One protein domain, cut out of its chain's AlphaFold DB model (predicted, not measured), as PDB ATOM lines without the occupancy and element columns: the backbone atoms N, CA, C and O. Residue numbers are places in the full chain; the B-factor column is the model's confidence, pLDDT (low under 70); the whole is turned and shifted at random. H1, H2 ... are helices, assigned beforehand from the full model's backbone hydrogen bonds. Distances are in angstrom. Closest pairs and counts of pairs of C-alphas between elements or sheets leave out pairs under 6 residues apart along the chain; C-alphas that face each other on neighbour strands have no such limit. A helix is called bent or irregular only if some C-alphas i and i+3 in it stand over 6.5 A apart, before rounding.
ATOM      1  N   PRO A 276     147.314 186.755 230.613       91.38
ATOM      2  CA  PRO A 276     148.735 186.868 230.285       91.38
ATOM      3  C   PRO A 276     149.412 185.524 230.008       91.38
ATOM      4  O   PRO A 276     150.240 185.435 229.099       91.38
ATOM      5  N   ASP A 277     149.067 184.471 230.753       90.38
ATOM      6  CA  ASP A 277     149.699 183.157 230.608       90.38
ATOM      7  C   ASP A 277     149.315 182.522 229.274       90.38
ATOM      8  O   ASP A 277     150.155 181.967 228.551       90.38
ATOM      9  N   PHE A 278     148.049 182.677 228.893       89.44
ATOM     10  CA  PHE A 278     147.580 182.270 227.584       89.44
ATOM     11  C   PHE A 278     148.257 183.065 226.459       89.44
ATOM     12  O   PHE A 278     148.733 182.469 225.484       89.44
ATOM     13  N   VAL A 279     148.353 184.393 226.594       90.56
ATOM     14  CA  VAL A 279     149.010 185.247 225.595       90.56
ATOM     15  C   VAL A 279     150.497 184.894 225.454       90.56
ATOM     16  O   VAL A 279     151.006 184.776 224.337       90.56
ATOM     17  N   ASN A 280     151.183 184.607 226.558       89.88
ATOM     18  CA  ASN A 280     152.561 184.119 226.557       89.88
ATOM     19  C   ASN A 280     152.708 182.821 225.758       89.88
ATOM     20  O   ASN A 280     153.583 182.715 224.892       89.88
ATOM     21  N   ALA A 281     151.822 181.853 225.995       87.75
ATOM     22  CA  ALA A 281     151.852 180.570 225.303       87.75
ATOM     23  C   ALA A 281     151.612 180.708 223.788       87.75
ATOM     24  O   ALA A 281     152.272 180.030 222.991       87.75
ATOM     25  N   ILE A 282     150.697 181.586 223.352       88.12
ATOM     26  CA  ILE A 282     150.483 181.820 221.912       88.12
ATOM     27  C   ILE A 282     151.657 182.579 221.282       88.12
ATOM     28  O   ILE A 282     152.051 182.236 220.169       88.12
ATOM     29  N   VAL A 283     152.270 183.542 221.979       87.94
ATOM     30  CA  VAL A 283     153.451 184.267 221.479       87.94
ATOM     31  C   VAL A 283     154.599 183.295 221.219       87.94
ATOM     32  O   VAL A 283     155.148 183.271 220.117       87.94
ATOM     33  N   GLU A 284     154.905 182.416 222.173       86.12
ATOM     34  CA  GLU A 284     155.937 181.388 221.997       86.12
ATOM     35  C   GLU A 284     155.610 180.430 220.843       86.12
ATOM     36  O   GLU A 284     156.462 180.110 220.003       86.12
ATOM     37  N   LYS A 285     154.355 179.977 220.772       82.69
ATOM     38  CA  LYS A 285     153.906 179.017 219.759       82.69
ATOM     39  C   LYS A 285     153.946 179.592 218.343       82.69
ATOM     40  O   LYS A 285     154.258 178.860 217.399       82.69
ATOM     41  N   TYR A 286     153.631 180.876 218.186       83.25
ATOM     42  CA  TYR A 286     153.538 181.555 216.894       83.25
ATOM     43  C   TYR A 286     154.719 182.492 216.608       83.25
ATOM     44  O   TYR A 286     154.692 183.179 215.596       83.25
ATOM     45  N   ALA A 287     155.803 182.444 217.392       83.19
ATOM     46  CA  ALA A 287     156.987 183.293 217.206       83.19
ATOM     47  C   ALA A 287     157.561 183.277 215.773       83.19
ATOM     48  O   ALA A 287     157.997 184.300 215.262       83.19
ATOM     49  N   SER A 288     157.518 182.133 215.074       76.44
ATOM     50  CA  SER A 288     157.995 182.025 213.681       76.44
ATOM     51  C   SER A 288     156.984 182.481 212.616       76.44
ATOM     52  O   SER A 288     157.247 182.323 211.428       76.44
ATOM     53  N   ARG A 289     155.790 182.908 213.032       78.69
ATOM     54  CA  ARG A 289     154.683 183.423 212.210       78.69
ATOM     55  C   ARG A 289     154.055 184.620 212.930       78.69
ATOM     56  O   ARG A 289     152.844 184.673 213.125       78.69
ATOM     57  N   PHE A 290     154.899 185.532 213.403       84.50
ATOM     58  CA  PHE A 290     154.461 186.632 214.259       84.50
ATOM     59  C   PHE A 290     153.490 187.585 213.533       84.50
ATOM     60  O   PHE A 290     152.580 188.126 214.156       84.50
ATOM     61  N   ASP A 291     153.583 187.691 212.205       83.44
ATOM     62  CA  ASP A 291     152.635 188.454 211.377       83.44
ATOM     63  C   ASP A 291     151.173 187.981 211.532       83.44
ATOM     64  O   ASP A 291     150.245 188.795 211.475       83.44
ATOM     65  N   ASP A 292     150.946 186.686 211.806       83.81
ATOM     66  CA  ASP A 292     149.609 186.149 212.099       83.81
ATOM     67  C   ASP A 292     149.057 186.740 213.415       83.81
ATOM     68  O   ASP A 292     147.863 187.043 213.514       83.81
ATOM     69  N   LEU A 293     149.923 186.925 214.425       88.69
ATOM     70  CA  LEU A 293     149.570 187.539 215.712       88.69
ATOM     71  C   LEU A 293     149.299 189.037 215.552       88.69
ATOM     72  O   LEU A 293     148.317 189.529 216.107       88.69
ATOM     73  N   ILE A 294     150.112 189.744 214.761       90.50
ATOM     74  CA  ILE A 294     149.899 191.163 214.436       90.50
ATOM     75  C   ILE A 294     148.538 191.360 213.766       90.50
ATOM     76  O   ILE A 294     147.740 192.199 214.189       90.50
ATOM     77  N   SER A 295     148.248 190.541 212.752       88.62
ATOM     78  CA  SER A 295     146.985 190.591 212.013       88.62
ATOM     79  C   SER A 295     145.786 190.349 212.932       88.62
ATOM     80  O   SER A 295     144.769 191.041 212.834       88.62
ATOM     81  N   LEU A 296     145.901 189.397 213.866       89.75
ATOM     82  CA  LEU A 296     144.871 189.166 214.876       89.75
ATOM     83  C   LEU A 296     144.712 190.372 215.812       89.75
ATOM     84  O   LEU A 296     143.584 190.829 216.003       89.75
ATOM     85  N   ARG A 297     145.812 190.892 216.372       92.25
ATOM     86  CA  ARG A 297     145.809 192.033 217.301       92.25
ATOM     87  C   ARG A 297     145.141 193.249 216.695       92.25
ATOM     88  O   ARG A 297     144.222 193.790 217.300       92.25
ATOM     89  N   ASN A 298     145.522 193.623 215.480       92.75
ATOM     90  CA  ASN A 298     144.947 194.788 214.814       92.75
ATOM     91  C   ASN A 298     143.445 194.624 214.562       92.75
ATOM     92  O   ASN A 298     142.682 195.561 214.785       92.75
ATOM     93  N   ARG A 299     143.003 193.425 214.167       90.38
ATOM     94  CA  ARG A 299     141.584 193.149 213.919       90.38
ATOM     95  C   ARG A 299     140.735 193.165 215.194       90.38
ATOM     96  O   ARG A 299     139.607 193.645 215.148       90.38
ATOM     97  N   VAL A 300     141.250 192.628 216.302       91.94
ATOM     98  CA  VAL A 300     140.565 192.659 217.607       91.94
ATOM     99  C   VAL A 300     140.497 194.099 218.114       91.94
ATOM    100  O   VAL A 300     139.408 194.614 218.358       91.94
ATOM    101  N   LEU A 301     141.640 194.785 218.157       93.19
ATOM    102  CA  LEU A 301     141.751 196.153 218.658       93.19
ATOM    103  C   LEU A 301     140.844 197.134 217.905       93.19
ATOM    104  O   LEU A 301     140.185 197.957 218.536       93.19
ATOM    105  N   ALA A 302     140.740 197.000 216.580       90.12
ATOM    106  CA  ALA A 302     139.881 197.845 215.748       90.12
ATOM    107  C   ALA A 302     138.380 197.748 216.082       90.12
ATOM    108  O   ALA A 302     137.622 198.647 215.733       90.12
ATOM    109  N   LYS A 303     137.933 196.663 216.725       88.56
ATOM    110  CA  LYS A 303     136.505 196.365 216.938       88.56
ATOM    111  C   LYS A 303     136.097 196.249 218.409       88.56
ATOM    112  O   LYS A 303     134.915 196.382 218.696       88.56
ATOM    113  N   THR A 304     137.026 195.982 219.329       87.50
ATOM    114  CA  THR A 304     136.707 195.734 220.750       87.50
ATOM    115  C   THR A 304     137.490 196.608 221.723       87.50
ATOM    116  O   THR A 304     137.294 196.476 222.927       87.50
ATOM    117  N   SER A 305     138.388 197.476 221.239       86.94
ATOM    118  CA  SER A 305     139.364 198.246 222.036       86.94
ATOM    119  C   SER A 305     140.383 197.412 222.838       86.94
ATOM    120  O   SER A 305     141.273 197.978 223.471       86.94
ATOM    121  N   LEU A 306     140.316 196.076 222.769       91.69
ATOM    122  CA  LEU A 306     141.262 195.178 223.430       91.69
ATOM    123  C   LEU A 306     142.586 195.123 222.660       91.69
ATOM    124  O   LEU A 306     142.645 194.630 221.532       91.69
ATOM    125  N   ASP A 307     143.664 195.563 223.306       93.81
ATOM    126  CA  ASP A 307     145.033 195.368 222.830       93.81
ATOM    127  C   ASP A 307     145.712 194.254 223.632       93.81
ATOM    128  O   ASP A 307     146.390 194.509 224.627       93.81
ATOM    129  N   PHE A 308     145.539 193.001 223.201       92.38
ATOM    130  CA  PHE A 308     146.136 191.863 223.908       92.38
ATOM    131  C   PHE A 308     147.667 191.820 223.812       92.38
ATOM    132  O   PHE A 308     148.296 191.012 224.481       92.38
ATOM    133  N   PHE A 309     148.312 192.689 223.024       93.62
ATOM    134  CA  PHE A 309     149.770 192.808 223.109       93.62
ATOM    135  C   PHE A 309     150.220 193.476 224.413       93.62
ATOM    136  O   PHE A 309     151.375 193.343 224.797       93.62
ATOM    137  N   ARG A 310     149.314 194.176 225.107       90.94
ATOM    138  CA  ARG A 310     149.592 194.860 226.377       90.94
ATOM    139  C   ARG A 310     149.327 194.001 227.609       90.94
ATOM    140  O   ARG A 310     149.590 194.456 228.716       90.94
ATOM    141  N   THR A 311     148.798 192.792 227.438       88.56
ATOM    142  CA  THR A 311     148.523 191.874 228.554       88.56
ATOM    143  C   THR A 311     149.760 191.069 228.954       88.56
ATOM    144  O   THR A 311     149.724 190.357 229.950       88.56
ATOM    145  N   THR A 312     150.868 191.197 228.217       84.81
ATOM    146  CA  THR A 312     152.139 190.514 228.472       84.81
ATOM    147  C   THR A 312     153.335 191.454 228.299       84.81
ATOM    148  O   THR A 312     153.306 192.381 227.492       84.81
ATOM    149  N   ASP A 313     154.414 191.181 229.029       84.75
ATOM    150  CA  ASP A 313     155.736 191.798 228.901       84.75
ATOM    151  C   ASP A 313     156.648 191.091 227.875       84.75
ATOM    152  O   ASP A 313     157.718 191.593 227.532       84.75
ATOM    153  N   ARG A 314     156.230 189.936 227.341       84.25
ATOM    154  CA  ARG A 314     157.034 189.113 226.420       84.25
ATOM    155  C   ARG A 314     157.030 189.588 224.973       84.25
ATOM    156  O   ARG A 314     157.748 189.034 224.137       84.25
ATOM    157  N   ILE A 315     156.215 190.585 224.646       87.00
ATOM    158  CA  ILE A 315     156.148 191.146 223.298       87.00
ATOM    159  C   ILE A 315     157.129 192.309 223.203       87.00
ATOM    160  O   ILE A 315     156.993 193.326 223.877       87.00
ATOM    161  N   SER A 316     158.129 192.155 222.332       86.69
ATOM    162  CA  SER A 316     159.114 193.209 222.086       86.69
ATOM    163  C   SER A 316     158.442 194.499 221.585       86.69
ATOM    164  O   SER A 316     157.572 194.425 220.710       86.69
ATOM    165  N   PRO A 317     158.897 195.687 222.031       87.12
ATOM    166  CA  PRO A 317     158.420 196.973 221.521       87.12
ATOM    167  C   PRO A 317     158.497 197.110 219.994       87.12
ATOM    168  O   PRO A 317     157.686 197.820 219.399       87.12
ATOM    169  N   THR A 318     159.445 196.423 219.348       88.25
ATOM    170  CA  THR A 318     159.580 196.392 217.884       88.25
ATOM    171  C   THR A 318     158.338 195.799 217.221       88.25
ATOM    172  O   THR A 318     157.817 196.370 216.266       88.25
ATOM    173  N   TRP A 319     157.822 194.695 217.760       88.81
ATOM    174  CA  TRP A 319     156.643 194.020 217.221       88.81
ATOM    175  C   TRP A 319     155.366 194.835 217.418       88.81
ATOM    176  O   TRP A 319     154.527 194.898 216.521       88.81
ATOM    177  N   THR A 320     155.235 195.503 218.566       90.25
ATOM    178  CA  THR A 320     154.119 196.422 218.823       90.25
ATOM    179  C   THR A 320     154.136 197.593 217.843       90.25
ATOM    180  O   THR A 320     153.101 197.920 217.265       90.25
ATOM    181  N   ARG A 321     155.316 198.171 217.583       91.62
ATOM    182  CA  ARG A 321     155.479 199.261 216.611       91.62
ATOM    183  C   ARG A 321     155.092 198.826 215.200       91.62
ATOM    184  O   ARG A 321     154.275 199.494 214.578       91.62
ATOM    185  N   GLN A 322     155.605 197.683 214.739       91.00
ATOM    186  CA  GLN A 322     155.242 197.126 213.434       91.00
ATOM    187  C   GLN A 322     153.726 196.895 213.322       91.00
ATOM    188  O   GLN A 322     153.121 197.189 212.292       91.00
ATOM    189  N   ALA A 323     153.089 196.393 214.386       90.31
ATOM    190  CA  ALA A 323     151.643 196.201 214.403       90.31
ATOM    191  C   ALA A 323     150.876 197.524 214.271       90.31
ATOM    192  O   ALA A 323     149.923 197.598 213.494       90.31
ATOM    193  N   ASP A 324     151.281 198.561 215.005       92.12
ATOM    194  CA  ASP A 324     150.663 199.886 214.930       92.12
ATOM    195  C   ASP A 324     150.866 200.548 213.556       92.12
ATOM    196  O   ASP A 324     149.908 201.090 213.006       92.12
ATOM    197  N   GLU A 325     152.059 200.443 212.963       92.00
ATOM    198  CA  GLU A 325     152.351 200.929 211.604       92.00
ATOM    199  C   GLU A 325     151.435 200.274 210.562       92.00
ATOM    200  O   GLU A 325     150.776 200.972 209.788       92.00
ATOM    201  N   LEU A 326     151.319 198.941 210.590       88.81
ATOM    202  CA  LEU A 326     150.445 198.195 209.679       88.81
ATOM    203  C   LEU A 326     148.963 198.533 209.871       88.81
ATOM    204  O   LEU A 326     148.209 198.544 208.899       88.81
ATOM    205  N   ARG A 327     148.526 198.809 211.105       87.06
ATOM    206  CA  ARG A 327     147.143 199.231 211.370       87.06
ATOM    207  C   ARG A 327     146.869 200.607 210.769       87.06
ATOM    208  O   ARG A 327     145.853 200.787 210.105       87.06
ATOM    209  N   ASN A 328     147.772 201.559 211.001       85.81
ATOM    210  CA  ASN A 328     147.630 202.936 210.533       85.81
ATOM    211  C   ASN A 328     147.673 203.038 209.001       85.81
ATOM    212  O   ASN A 328     146.974 203.866 208.439       85.81
ATOM    213  N   ALA A 329     148.445 202.182 208.324       78.38
ATOM    214  CA  ALA A 329     148.472 202.113 206.860       78.38
ATOM    215  C   ALA A 329     147.179 201.542 206.237       78.38
ATOM    216  O   ALA A 329     146.940 201.736 205.049       78.38
ATOM    217  N   ALA A 330     146.373 200.814 207.017       70.19
ATOM    218  CA  ALA A 330     145.122 200.193 206.578       70.19
ATOM    219  C   ALA A 330     143.857 200.973 206.998       70.19
ATOM    220  O   ALA A 330     142.752 200.513 206.702       70.19
ATOM    221  N   SER A 331     144.015 202.088 207.722       57.00
ATOM    222  CA  SER A 331     142.929 202.955 208.216       57.00
ATOM    223  C   SER A 331     142.695 204.133 207.276       57.00
ATOM    224  O   SER A 331     141.522 204.535 207.138       57.00
TER     225      SER A 331
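AT A GLANCE: This is residues 276 to 331 of the 331 residues of an uncharacterized protein of bacterium BMS3Bbin01 (UniProt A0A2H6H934). One long helix, H1, is bent into a V of two arms, H1a and H1b, and a second helix, H2, crosses the first half of H1b. The printed part has 56 residues with two named helices, H1 then H2, and is all helix. It is compact, with a radius of gyration of the C-alphas of 10.6 A, and spans 30 by 22 by 17 A.

HOW THE PARTS SIT: H1, residues 276 to 304, is one helix by its hydrogen bonds but bent: C-alphas 288 and 291 are 8.7 A apart. Its arms H1a, residues 276 to 288, and H1b, residues 291 to 304, only just touch, with 3 pairs of C-alphas within 8 A, only at the corner; the closest C-alphas, of Tyr 286 and Leu 293, are 7.3 A apart. They run opposite ways at a steep tilt of 41 degrees. H1a is irregular: C-alphas 285 and 288 are 7.9 A apart. H2, residues 317 to 329, touches H1b at residues 294 to 298 alone, closest at the C-alphas of Ile 294 and Ala 323, 5.3 A, the same way at a steep tilt of 62 degrees. H1a and H2 are apart. Every O i to N i+4 pair is within hydrogen-bond range in H2, 8 of 9 in H1a and 9 of 10 in H1b.

IN THESE COORDINATES: H1a, 19.6 A long, begins at C-alpha 276 (148.735, 186.868, 230.285); H1b is 19.9 A long; H2, 18.4 A, ends at C-alpha 329 (148.472, 202.113, 206.860).

THE WHOLE: The C-alphas farthest apart, of Asp 277 and Ser 331, are 30.6 A apart. The printed part has no cut; the link from H1 to H2, residues 305 to 316, is long. Residue 331 alone has a pLDDT under 70.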